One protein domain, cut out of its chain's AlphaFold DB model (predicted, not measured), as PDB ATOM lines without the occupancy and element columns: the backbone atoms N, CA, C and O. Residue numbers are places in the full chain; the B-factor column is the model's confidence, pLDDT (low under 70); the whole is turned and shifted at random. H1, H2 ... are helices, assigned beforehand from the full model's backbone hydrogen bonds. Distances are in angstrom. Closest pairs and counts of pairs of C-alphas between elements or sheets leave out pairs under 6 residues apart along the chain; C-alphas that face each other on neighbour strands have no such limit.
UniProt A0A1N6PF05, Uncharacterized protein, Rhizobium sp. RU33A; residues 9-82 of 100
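AT A GLANCE: This is residues 9 to 82 of the 100 residues of an uncharacterized protein of Rhizobium sp. RU33A (UniProt A0A1N6PF05). Two helices, H1 and H2, meet about at right angles, joined by a long loop, residues 26 to 40; a third, H3, is apart from both. Residues 9 to 14 of H1 stick out, as do residues 74 to 82, of which 74 to 81 belong to H3. The printed part has 74 residues, with three named helices in the order H1, H2, H3 and no named strand: all helix. It is only just loose, close to compact, with a radius of gyration of the C-alphas of 13.8 A, and elongated, spanning 46 by 28 by 21 A.

IN THESE COORDINATES: H1, residues 9 to 25, begins at C-alpha 9 (139.106, 113.050, 87.998) and is 24.2 A long. H2, residues 41 to 54, is 20.2 A long. H3, residues 62 to 81, is 28.4 A long and ends at C-alpha 81 (115.077, 144.820, 109.219).

HOW THE PARTS SIT: H1, with residues 15 to 22 alone, touches residues 44 to 47 of H2, about perpendicular at 85 degrees; their closest C-alphas, Leu 19 and Ile 47, are 7.1 A apart. H3 is apart from H1 and H2. In H1, H2 and H3 every O i to N i+4 pair is within hydrogen-bond range.

THE WHOLE: The C-alphas farthest apart, Gly 9 and Glu 82, are 47.3 A apart. The printed part has no cut. H1 to H2 is a long link. pLDDT is under 70 at residues 57, 61 to 66, 68 to 70 and 76 to 77.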
ATOM      1  N   GLY A   9     140.479 112.745  88.408       71.81
ATOM      2  CA  GLY A   9     139.106 113.050  87.998       71.81
ATOM      3  C   GLY A   9     138.037 112.718  89.049       71.81
ATOM      4  O   GLY A   9     137.062 113.453  89.192       71.81
ATOM      5  N   GLU A  10     138.214 111.660  89.844       75.88
ATOM      6  CA  GLU A  10     137.294 111.336  90.948       75.88
ATOM      7  C   GLU A  10     137.446 112.325  92.108       75.88
ATOM      8  O   GLU A  10     136.465 112.707  92.752       75.88
ATOM      9  N   ARG A  11     138.678 112.784  92.352       78.06
ATOM     10  CA  ARG A  11     138.967 113.833  93.337       78.06
ATOM     11  C   ARG A  11     138.330 115.161  92.941       78.06
ATOM     12  O   ARG A  11     137.722 115.805  93.790       78.06
ATOM     13  N   GLU A  12     138.430 115.535  91.670       80.19
ATOM     14  CA  GLU A  12     137.846 116.765  91.138       80.19
ATOM     15  C   GLU A  12     136.313 116.749  91.202       80.19
ATOM     16  O   GLU A  12     135.699 117.724  91.636       80.19
ATOM     17  N   LEU A  13     135.682 115.621  90.860       86.38
ATOM     18  CA  LEU A  13     134.233 115.448  90.997       86.38
ATOM     19  C   LEU A  13     133.777 115.538  92.459       86.38
ATOM     20  O   LEU A  13     132.766 116.181  92.753       86.38
ATOM     21  N   ALA A  14     134.527 114.932  93.383       84.50
ATOM     22  CA  ALA A  14     134.245 115.028  94.813       84.50
ATOM     23  C   ALA A  14     134.378 116.472  95.327       84.50
ATOM     24  O   ALA A  14     133.549 116.921  96.120       84.50
ATOM     25  N   ASP A  15     135.374 117.219  94.845       85.75
ATOM     26  CA  ASP A  15     135.569 118.627  95.197       85.75
ATOM     27  C   ASP A  15     134.477 119.523  94.597       85.75
ATOM     28  O   ASP A  15     133.982 120.414  95.286       85.75
ATOM     29  N   GLN A  16     134.019 119.260  93.368       87.19
ATOM     30  CA  GLN A  16     132.868 119.960  92.785       87.19
ATOM     31  C   GLN A  16     131.573 119.690  93.554       87.19
ATOM     32  O   GLN A  16     130.790 120.614  93.791       87.19
ATOM     33  N   ALA A  17     131.331 118.438  93.944       90.69
ATOM     34  CA  ALA A  17     130.161 118.077  94.736       90.69
ATOM     35  C   ALA A  17     130.195 118.763  96.111       90.69
ATOM     36  O   ALA A  17     129.189 119.335  96.539       90.69
ATOM     37  N   LEU A  18     131.363 118.772  96.761       90.69
ATOM     38  CA  LEU A  18     131.571 119.456  98.032       90.69
ATOM     39  C   LEU A  18     131.375 120.970  97.891       90.69
ATOM     40  O   LEU A  18     130.620 121.557  98.660       90.69
ATOM     41  N   LEU A  19     131.961 121.591  96.866       88.81
ATOM     42  CA  LEU A  19     131.775 123.011  96.569       88.81
ATOM     43  C   LEU A  19     130.295 123.359  96.363       88.81
ATOM     44  O   LEU A  19     129.807 124.340  96.920       88.81
ATOM     45  N   ARG A  20     129.554 122.545  95.603       90.00
ATOM     46  CA  ARG A  20     128.119 122.761  95.381       90.00
ATOM     47  C   ARG A  20     127.327 122.690  96.685       90.00
ATOM     48  O   ARG A  20     126.457 123.527  96.903       90.00
ATOM     49  N   ALA A  21     127.642 121.732  97.556       90.69
ATOM     50  CA  ALA A  21     127.014 121.619  98.869       90.69
ATOM     51  C   ALA A  21     127.337 122.828  99.765       90.69
ATOM     52  O   ALA A  21     126.446 123.358 100.428       90.69
ATOM     53  N   MET A  22     128.587 123.302  99.745       91.56
ATOM     54  CA  MET A  22     129.016 124.488 100.492       91.56
ATOM     55  C   MET A  22     128.299 125.754 100.016       91.56
ATOM     56  O   MET A  22     127.800 126.508 100.846       91.56
ATOM     57  N   LEU A  23     128.207 125.958  98.698       87.75
ATOM     58  CA  LEU A  23     127.480 127.084  98.108       87.75
ATOM     59  C   LEU A  23     125.993 127.017  98.441       87.75
ATOM     60  O   LEU A  23     125.415 128.012  98.851       87.75
ATOM     61  N   HIS A  24     125.369 125.846  98.329       90.56
ATOM     62  CA  HIS A  24     123.966 125.688  98.698       90.56
ATOM     63  C   HIS A  24     123.726 126.025 100.182       90.56
ATOM     64  O   HIS A  24     122.758 126.702 100.515       90.56
ATOM     65  N   ARG A  25     124.631 125.602 101.079       90.44
ATOM     66  CA  ARG A  25     124.571 125.921 102.516       90.44
ATOM     67  C   ARG A  25     124.706 127.420 102.800       90.44
ATOM     68  O   ARG A  25     124.127 127.887 103.773       90.44
ATOM     69  N   SER A  26     125.453 128.159 101.981       82.88
ATOM     70  CA  SER A  26     125.581 129.616 102.090       82.88
ATOM     71  C   SER A  26     124.550 130.382 101.253       82.88
ATOM     72  O   SER A  26     124.743 131.567 100.998       82.88
ATOM     73  N   SER A  27     123.477 129.733 100.780       84.31
ATOM     74  CA  SER A  27     122.490 130.344  99.873       84.31
ATOM     75  C   SER A  27     123.135 130.988  98.636       84.31
ATOM     76  O   SER A  27     122.688 132.018  98.145       84.31
ATOM     77  N   TYR A  28     124.212 130.376  98.141       83.25
ATOM     78  CA  TYR A  28     125.057 130.830  97.034       83.25
ATOM     79  C   TYR A  28     125.812 132.145  97.286       83.25
ATOM     80  O   TYR A  28     126.425 132.687  96.366       83.25
ATOM     81  N   SER A  29     125.855 132.629  98.530       82.50
ATOM     82  CA  SER A  29     126.703 133.751  98.933       82.50
ATOM     83  C   SER A  29     128.153 133.290  99.072       82.50
ATOM     84  O   SER A  29     128.471 132.401  99.870       82.50
ATOM     85  N   SER A  30     129.055 133.893  98.294       76.69
ATOM     86  CA  SER A  30     130.498 133.649  98.400       76.69
ATOM     87  C   SER A  30     131.131 134.342  99.612       76.69
ATOM     88  O   SER A  30     132.172 133.901 100.098       76.69
ATOM     89  N   ALA A  31     130.482 135.388 100.127       74.62
ATOM     90  CA  ALA A  31     130.869 136.082 101.350       74.62
ATOM     91  C   ALA A  31     130.573 135.230 102.599       74.62
ATOM     92  O   ALA A  31     131.384 135.179 103.520       74.62
ATOM     93  N   ASP A  32     129.468 134.478 102.589       77.88
ATOM     94  CA  ASP A  32     129.025 133.661 103.729       77.88
ATOM     95  C   ASP A  32     129.540 132.213 103.694       77.88
ATOM     96  O   ASP A  32     129.163 131.380 104.523       77.88
ATOM     97  N   LEU A  33     130.437 131.894 102.755       84.94
ATOM     98  CA  LEU A  33     131.114 130.601 102.702       84.94
ATOM     99  C   LEU A  33     131.968 130.390 103.958       84.94
ATOM    100  O   LEU A  33     132.972 131.067 104.192       84.94
ATOM    101  N   ARG A  34     131.587 129.389 104.751       85.88
ATOM    102  CA  ARG A  34     132.309 128.962 105.954       85.88
ATOM    103  C   ARG A  34     132.495 127.458 105.941       85.88
ATOM    104  O   ARG A  34     131.578 126.731 105.555       85.88
ATOM    105  N   ALA A  35     133.667 127.008 106.381       88.69
ATOM    106  CA  ALA A  35     133.932 125.590 106.559       88.69
ATOM    107  C   ALA A  35     133.135 125.058 107.755       88.69
ATOM    108  O   ALA A  35     133.118 125.668 108.826       88.69
ATOM    109  N   GLN A  36     132.480 123.917 107.578       89.94
ATOM    110  CA  GLN A  36     131.752 123.246 108.642       89.94
ATOM    111  C   GLN A  36     132.692 122.321 109.418       89.94
ATOM    112  O   GLN A  36     133.461 121.557 108.833       89.94
ATOM    113  N   SER A  37     132.625 122.383 110.749       83.12
ATOM    114  CA  SER A  37     133.353 121.449 111.612       83.12
ATOM    115  C   SER A  37     132.920 120.011 111.304       83.12
ATOM    116  O   SER A  37     131.725 119.718 111.264       83.12
ATOM    117  N   GLY A  38     133.881 119.123 111.047       87.12
ATOM    118  CA  GLY A  38     133.620 117.736 110.665       87.12
ATOM    119  C   GLY A  38     134.737 117.125 109.822       87.12
ATOM    120  O   GLY A  38     135.793 117.725 109.626       87.12
ATOM    121  N   GLY A  39     134.492 115.924 109.288       84.38
ATOM    122  CA  GLY A  39     135.496 115.147 108.542       84.38
ATOM    123  C   GLY A  39     136.041 115.831 107.282       84.38
ATOM    124  O   GLY A  39     137.153 115.531 106.860       84.38
ATOM    125  N   ASN A  40     135.302 116.791 106.719       88.69
ATOM    126  CA  ASN A  40     135.697 117.529 105.517       88.69
ATOM    127  C   ASN A  40     136.277 118.921 105.804       88.69
ATOM    128  O   ASN A  40     136.625 119.620 104.856       88.69
ATOM    129  N   TYR A  41     136.425 119.329 107.071       88.12
ATOM    130  CA  TYR A  41     136.799 120.700 107.442       88.12
ATOM    131  C   TYR A  41     138.048 121.211 106.706       88.12
ATOM    132  O   TYR A  41     138.010 122.257 106.066       88.12
ATOM    133  N   ALA A  42     139.139 120.438 106.714       89.19
ATOM    134  CA  ALA A  42     140.383 120.825 106.041       89.19
ATOM    135  C   ALA A  42     140.217 120.985 104.516       89.19
ATOM    136  O   ALA A  42     140.833 121.861 103.910       89.19
ATOM    137  N   ARG A  43     139.363 120.160 103.898       88.94
ATOM    138  CA  ARG A  43     139.079 120.217 102.458       88.94
ATOM    139  C   ARG A  43     138.193 121.417 102.119       88.94
ATOM    140  O   ARG A  43     138.488 122.125 101.162       88.94
ATOM    141  N   GLU A  44     137.177 121.698 102.934       92.44
ATOM    142  CA  GLU A  44     136.340 122.894 102.790       92.44
ATOM    143  C   GLU A  44     137.171 124.185 102.919       92.44
ATOM    144  O   GLU A  44     137.021 125.092 102.104       92.44
ATOM    145  N   ILE A  45     138.111 124.250 103.873       90.25
ATOM    146  CA  ILE A  45     139.040 125.385 104.010       90.25
ATOM    147  C   ILE A  45     139.877 125.577 102.742       90.25
ATOM    148  O   ILE A  45     139.982 126.696 102.242       90.25
ATOM    149  N   ALA A  46     140.441 124.499 102.191       89.31
ATOM    150  CA  ALA A  46     141.253 124.575 100.979       89.31
ATOM    151  C   ALA A  46     140.448 125.056  99.758       89.31
ATOM    152  O   ALA A  46     140.977 125.801  98.935       89.31
ATOM    153  N   ILE A  47     139.177 124.655  99.641       87.94
ATOM    154  CA  ILE A  47     138.270 125.119  98.581       87.94
ATOM    155  C   ILE A  47     137.956 126.612  98.753       87.94
ATOM    156  O   ILE A  47     138.058 127.367  97.788       87.94
ATOM    157  N   ILE A  48     137.632 127.056  99.974       88.44
ATOM    158  CA  ILE A  48     137.354 128.472 100.275       88.44
ATOM    159  C   ILE A  48     138.573 129.345  99.973       88.44
ATOM    160  O   ILE A  48     138.432 130.395  99.351       88.44
ATOM    161  N   ASP A  49     139.769 128.913 100.370       86.38
ATOM    162  CA  ASP A  49     141.010 129.642 100.098       86.38
ATOM    163  C   ASP A  49     141.268 129.774  98.590       86.38
ATOM    164  O   ASP A  49     141.583 130.858  98.094       86.38
ATOM    165  N   ARG A  50     141.047 128.694  97.830       86.25
ATOM    166  CA  ARG A  50     141.185 128.708  96.369       86.25
ATOM    167  C   ARG A  50     140.191 129.664  95.706       86.25
ATOM    168  O   ARG A  50     140.580 130.407  94.811       86.25
ATOM    169  N   LEU A  51     138.940 129.677  96.169       83.62
ATOM    170  CA  LEU A  51     137.924 130.619  95.695       83.62
ATOM    171  C   LEU A  51     138.320 132.064  95.991       83.62
ATOM    172  O   LEU A  51     138.290 132.891  95.087       83.62
ATOM    173  N   ARG A  52     138.743 132.361  97.225       81.56
ATOM    174  CA  ARG A  52     139.156 133.714  97.631       81.56
ATOM    175  C   ARG A  52     140.324 134.231  96.798       81.56
ATOM    176  O   ARG A  52     140.283 135.371  96.353       81.56
ATOM    177  N   LYS A  53     141.314 133.380  96.517       82.19
ATOM    178  CA  LYS A  53     142.444 133.706  95.630       82.19
ATOM    179  C   LYS A  53     142.027 133.999  94.187       82.19
ATOM    180  O   LYS A  53     142.744 134.707  93.495       82.19
ATOM    181  N   GLY A  54     140.901 133.453  93.730       78.75
ATOM    182  CA  GLY A  54     140.350 133.715  92.398       78.75
ATOM    183  C   GLY A  54     139.406 134.920  92.324       78.75
ATOM    184  O   GLY A  54     138.982 135.286  91.229       78.75
ATOM    185  N   MET A  55     139.035 135.528  93.453       80.38
ATOM    186  CA  MET A  55     138.151 136.695  93.470       80.38
ATOM    187  C   MET A  55     138.924 137.977  93.156       80.38
ATOM    188  O   MET A  55     140.083 138.112  93.519       80.38
ATOM    189  N   VAL A  56     138.237 138.976  92.592       70.88
ATOM    190  CA  VAL A  56     138.784 140.328  92.327       70.88
ATOM    191  C   VAL A  56     139.402 140.977  93.577       70.88
ATOM    192  O   VAL A  56     140.252 141.854  93.470       70.88
ATOM    193  N   MET A  57     138.998 140.533  94.771       66.44
ATOM    194  CA  MET A  57     139.503 141.019  96.055       66.44
ATOM    195  C   MET A  57     140.564 140.116  96.692       66.44
ATOM    196  O   MET A  57     140.815 140.243  97.887       66.44
ATOM    197  N   SER A  58     141.195 139.226  95.920       70.19
ATOM    198  CA  SER A  58     142.243 138.305  96.386       70.19
ATOM    199  C   SER A  58     143.415 139.007  97.068       70.19
ATOM    200  O   SER A  58     144.015 138.447  97.982       70.19
ATOM    201  N   ASP A  59     143.719 140.231  96.635       70.69
ATOM    202  CA  ASP A  59     144.885 140.991  97.091       70.69
ATOM    203  C   ASP A  59     144.594 141.820  98.353       70.69
ATOM    204  O   ASP A  59     145.502 142.409  98.946       70.69
ATOM    205  N   MET A  60     143.333 141.869  98.802       70.00
ATOM    206  CA  MET A  60     143.012 142.448 100.103       70.00
ATOM    207  C   MET A  60     143.544 141.546 101.213       70.00
ATOM    208  O   MET A  60     143.349 140.332 101.206       70.00
ATOM    209  N   GLN A  61     144.180 142.150 102.222       67.38
ATOM    210  CA  GLN A  61     144.586 141.407 103.412       67.38
ATOM    211  C   GLN A  61     143.381 140.686 104.032       67.38
ATOM    212  O   GLN A  61     142.287 141.249 104.102       67.38
ATOM    213  N   ALA A  62     143.593 139.471 104.544       66.56
ATOM    214  CA  ALA A  62     142.527 138.632 105.097       66.56
ATOM    215  C   ALA A  62     141.668 139.357 106.151       66.56
ATOM    216  O   ALA A  62     140.445 139.266 106.112       66.56
ATOM    217  N   ALA A  63     142.290 140.158 107.023       65.62
ATOM    218  CA  ALA A  63     141.582 140.956 108.026       65.62
ATOM    219  C   ALA A  63     140.687 142.052 107.413       65.62
ATOM    220  O   ALA A  63     139.637 142.385 107.960       65.62
ATOM    221  N   VAL A  64     141.079 142.621 106.269       69.06
ATOM    222  CA  VAL A  64     140.262 143.596 105.527       69.06
ATOM    223  C   VAL A  64     139.092 142.882 104.860       69.06
ATOM    224  O   VAL A  64     137.967 143.364 104.925       69.06
ATOM    225  N   TRP A  65     139.335 141.701 104.292       68.88
ATOM    226  CA  TRP A  65     138.296 140.882 103.676       68.88
ATOM    227  C   TRP A  65     137.234 140.443 104.687       68.88
ATOM    228  O   TRP A  65     136.042 140.591 104.430       68.88
ATOM    229  N   GLU A  66     137.650 139.976 105.868       68.44
ATOM    230  CA  GLU A  66     136.732 139.639 106.959       68.44
ATOM    231  C   GLU A  66     135.882 140.847 107.355       68.44
ATOM    232  O   GLU A  66     134.661 140.731 107.410       68.44
ATOM    233  N   ASN A  67     136.487 142.023 107.544       70.25
ATOM    234  CA  ASN A  67     135.743 143.248 107.852       70.25
ATOM    235  C   ASN A  67     134.736 143.628 106.752       70.25
ATOM    236  O   ASN A  67     133.597 143.982 107.057       70.25
ATOM    237  N   VAL A  68     135.116 143.527 105.476       69.25
ATOM    238  CA  VAL A  68     134.212 143.787 104.343       69.25
ATOM    239  C   VAL A  68     133.047 142.794 104.331       69.25
ATOM    240  O   VAL A  68     131.898 143.207 104.218       69.25
ATOM    241  N   VAL A  69     133.299 141.501 104.537       68.44
ATOM    242  CA  VAL A  69     132.235 140.486 104.604       68.44
ATOM    243  C   VAL A  69     131.314 140.699 105.805       68.44
ATOM    244  O   VAL A  69     130.095 140.693 105.646       68.44
ATOM    245  N   PHE A  70     131.867 140.946 106.994       66.81
ATOM    246  CA  PHE A  70     131.070 141.221 108.191       66.81
ATOM    247  C   PHE A  70     130.223 142.487 108.030       66.81
ATOM    248  O   PHE A  70     129.050 142.488 108.402       66.81
ATOM    249  N   SER A  71     130.786 143.548 107.443       70.62
ATOM    250  CA  SER A  71     130.030 144.770 107.155       70.62
ATOM    251  C   SER A  71     128.931 144.546 106.117       70.62
ATOM    252  O   SER A  71     127.848 145.103 106.276       70.62
ATOM    253  N   HIS A  72     129.149 143.687 105.117       73.44
ATOM    254  CA  HIS A  72     128.123 143.335 104.139       73.44
ATOM    255  C   HIS A  72     126.967 142.561 104.782       73.44
ATOM    256  O   HIS A  72     125.813 142.934 104.596       73.44
ATOM    257  N   ALA A  73     127.265 141.559 105.615       71.12
ATOM    258  CA  ALA A  73     126.254 140.799 106.353       71.12
ATOM    259  C   ALA A  73     125.450 141.686 107.323       71.12
ATOM    260  O   ALA A  73     124.225 141.577 107.416       71.12
ATOM    261  N   ALA A  74     126.124 142.611 108.016       73.12
ATOM    262  CA  ALA A  74     125.472 143.583 108.887       73.12
ATOM    263  C   ALA A  74     124.607 144.580 108.097       73.12
ATOM    264  O   ALA A  74     123.501 144.901 108.526       73.12
ATOM    265  N   ALA A  75     125.078 145.053 106.940       73.56
ATOM    266  CA  ALA A  75     124.317 145.936 106.061       73.56
ATOM    267  C   ALA A  75     123.077 145.236 105.480       73.56
ATOM    268  O   ALA A  75     122.003 145.828 105.492       73.56
ATOM    269  N   LEU A  76     123.201 143.975 105.054       69.44
ATOM    270  CA  LEU A  76     122.085 143.126 104.617       69.44
ATOM    271  C   LEU A  76     121.050 142.945 105.728       69.44
ATOM    272  O   LEU A  76     119.882 143.248 105.521       69.44
ATOM    273  N   SER A  77     121.489 142.559 106.930       68.44
ATOM    274  CA  SER A  77     120.591 142.373 108.080       68.44
ATOM    275  C   SER A  77     119.839 143.659 108.437       68.44
ATOM    276  O   SER A  77     118.658 143.631 108.780       68.44
ATOM    277  N   ARG A  78     120.517 144.813 108.352       74.44
ATOM    278  CA  ARG A  78     119.889 146.125 108.566       74.44
ATOM    279  C   ARG A  78     118.886 146.453 107.472       74.44
ATOM    280  O   ARG A  78     117.788 146.890 107.784       74.44
ATOM    281  N   TRP A  79     119.240 146.211 106.215       72.06
ATOM    282  CA  TRP A  79     118.347 146.450 105.090       72.06
ATOM    283  C   TRP A  79     117.090 145.570 105.157       72.06
ATOM    284  O   TRP A  79     115.990 146.064 104.943       72.06
ATOM    285  N   GLU A  80     117.217 144.299 105.541       74.94
ATOM    286  CA  GLU A  80     116.078 143.400 105.770       74.94
ATOM    287  C   GLU A  80     115.193 143.868 106.936       74.94
ATOM    288  O   GLU A  80     113.970 143.909 106.802       74.94
ATOM    289  N   GLY A  81     115.798 144.292 108.053       70.12
ATOM    290  CA  GLY A  81     115.077 144.820 109.219       70.12
ATOM    291  C   GLY A  81     114.392 146.173 108.985       70.12
ATOM    292  O   GLY A  81     113.366 146.453 109.599       70.12
ATOM    293  N   GLU A  82     114.917 146.993 108.073       76.06
ATOM    294  CA  GLU A  82     114.337 148.275 107.647       76.06
ATOM    295  C   GLU A  82     113.252 148.104 106.556       76.06
ATOM    296  O   GLU A  82     112.720 149.090 106.045       76.06
TER     297      GLU A  82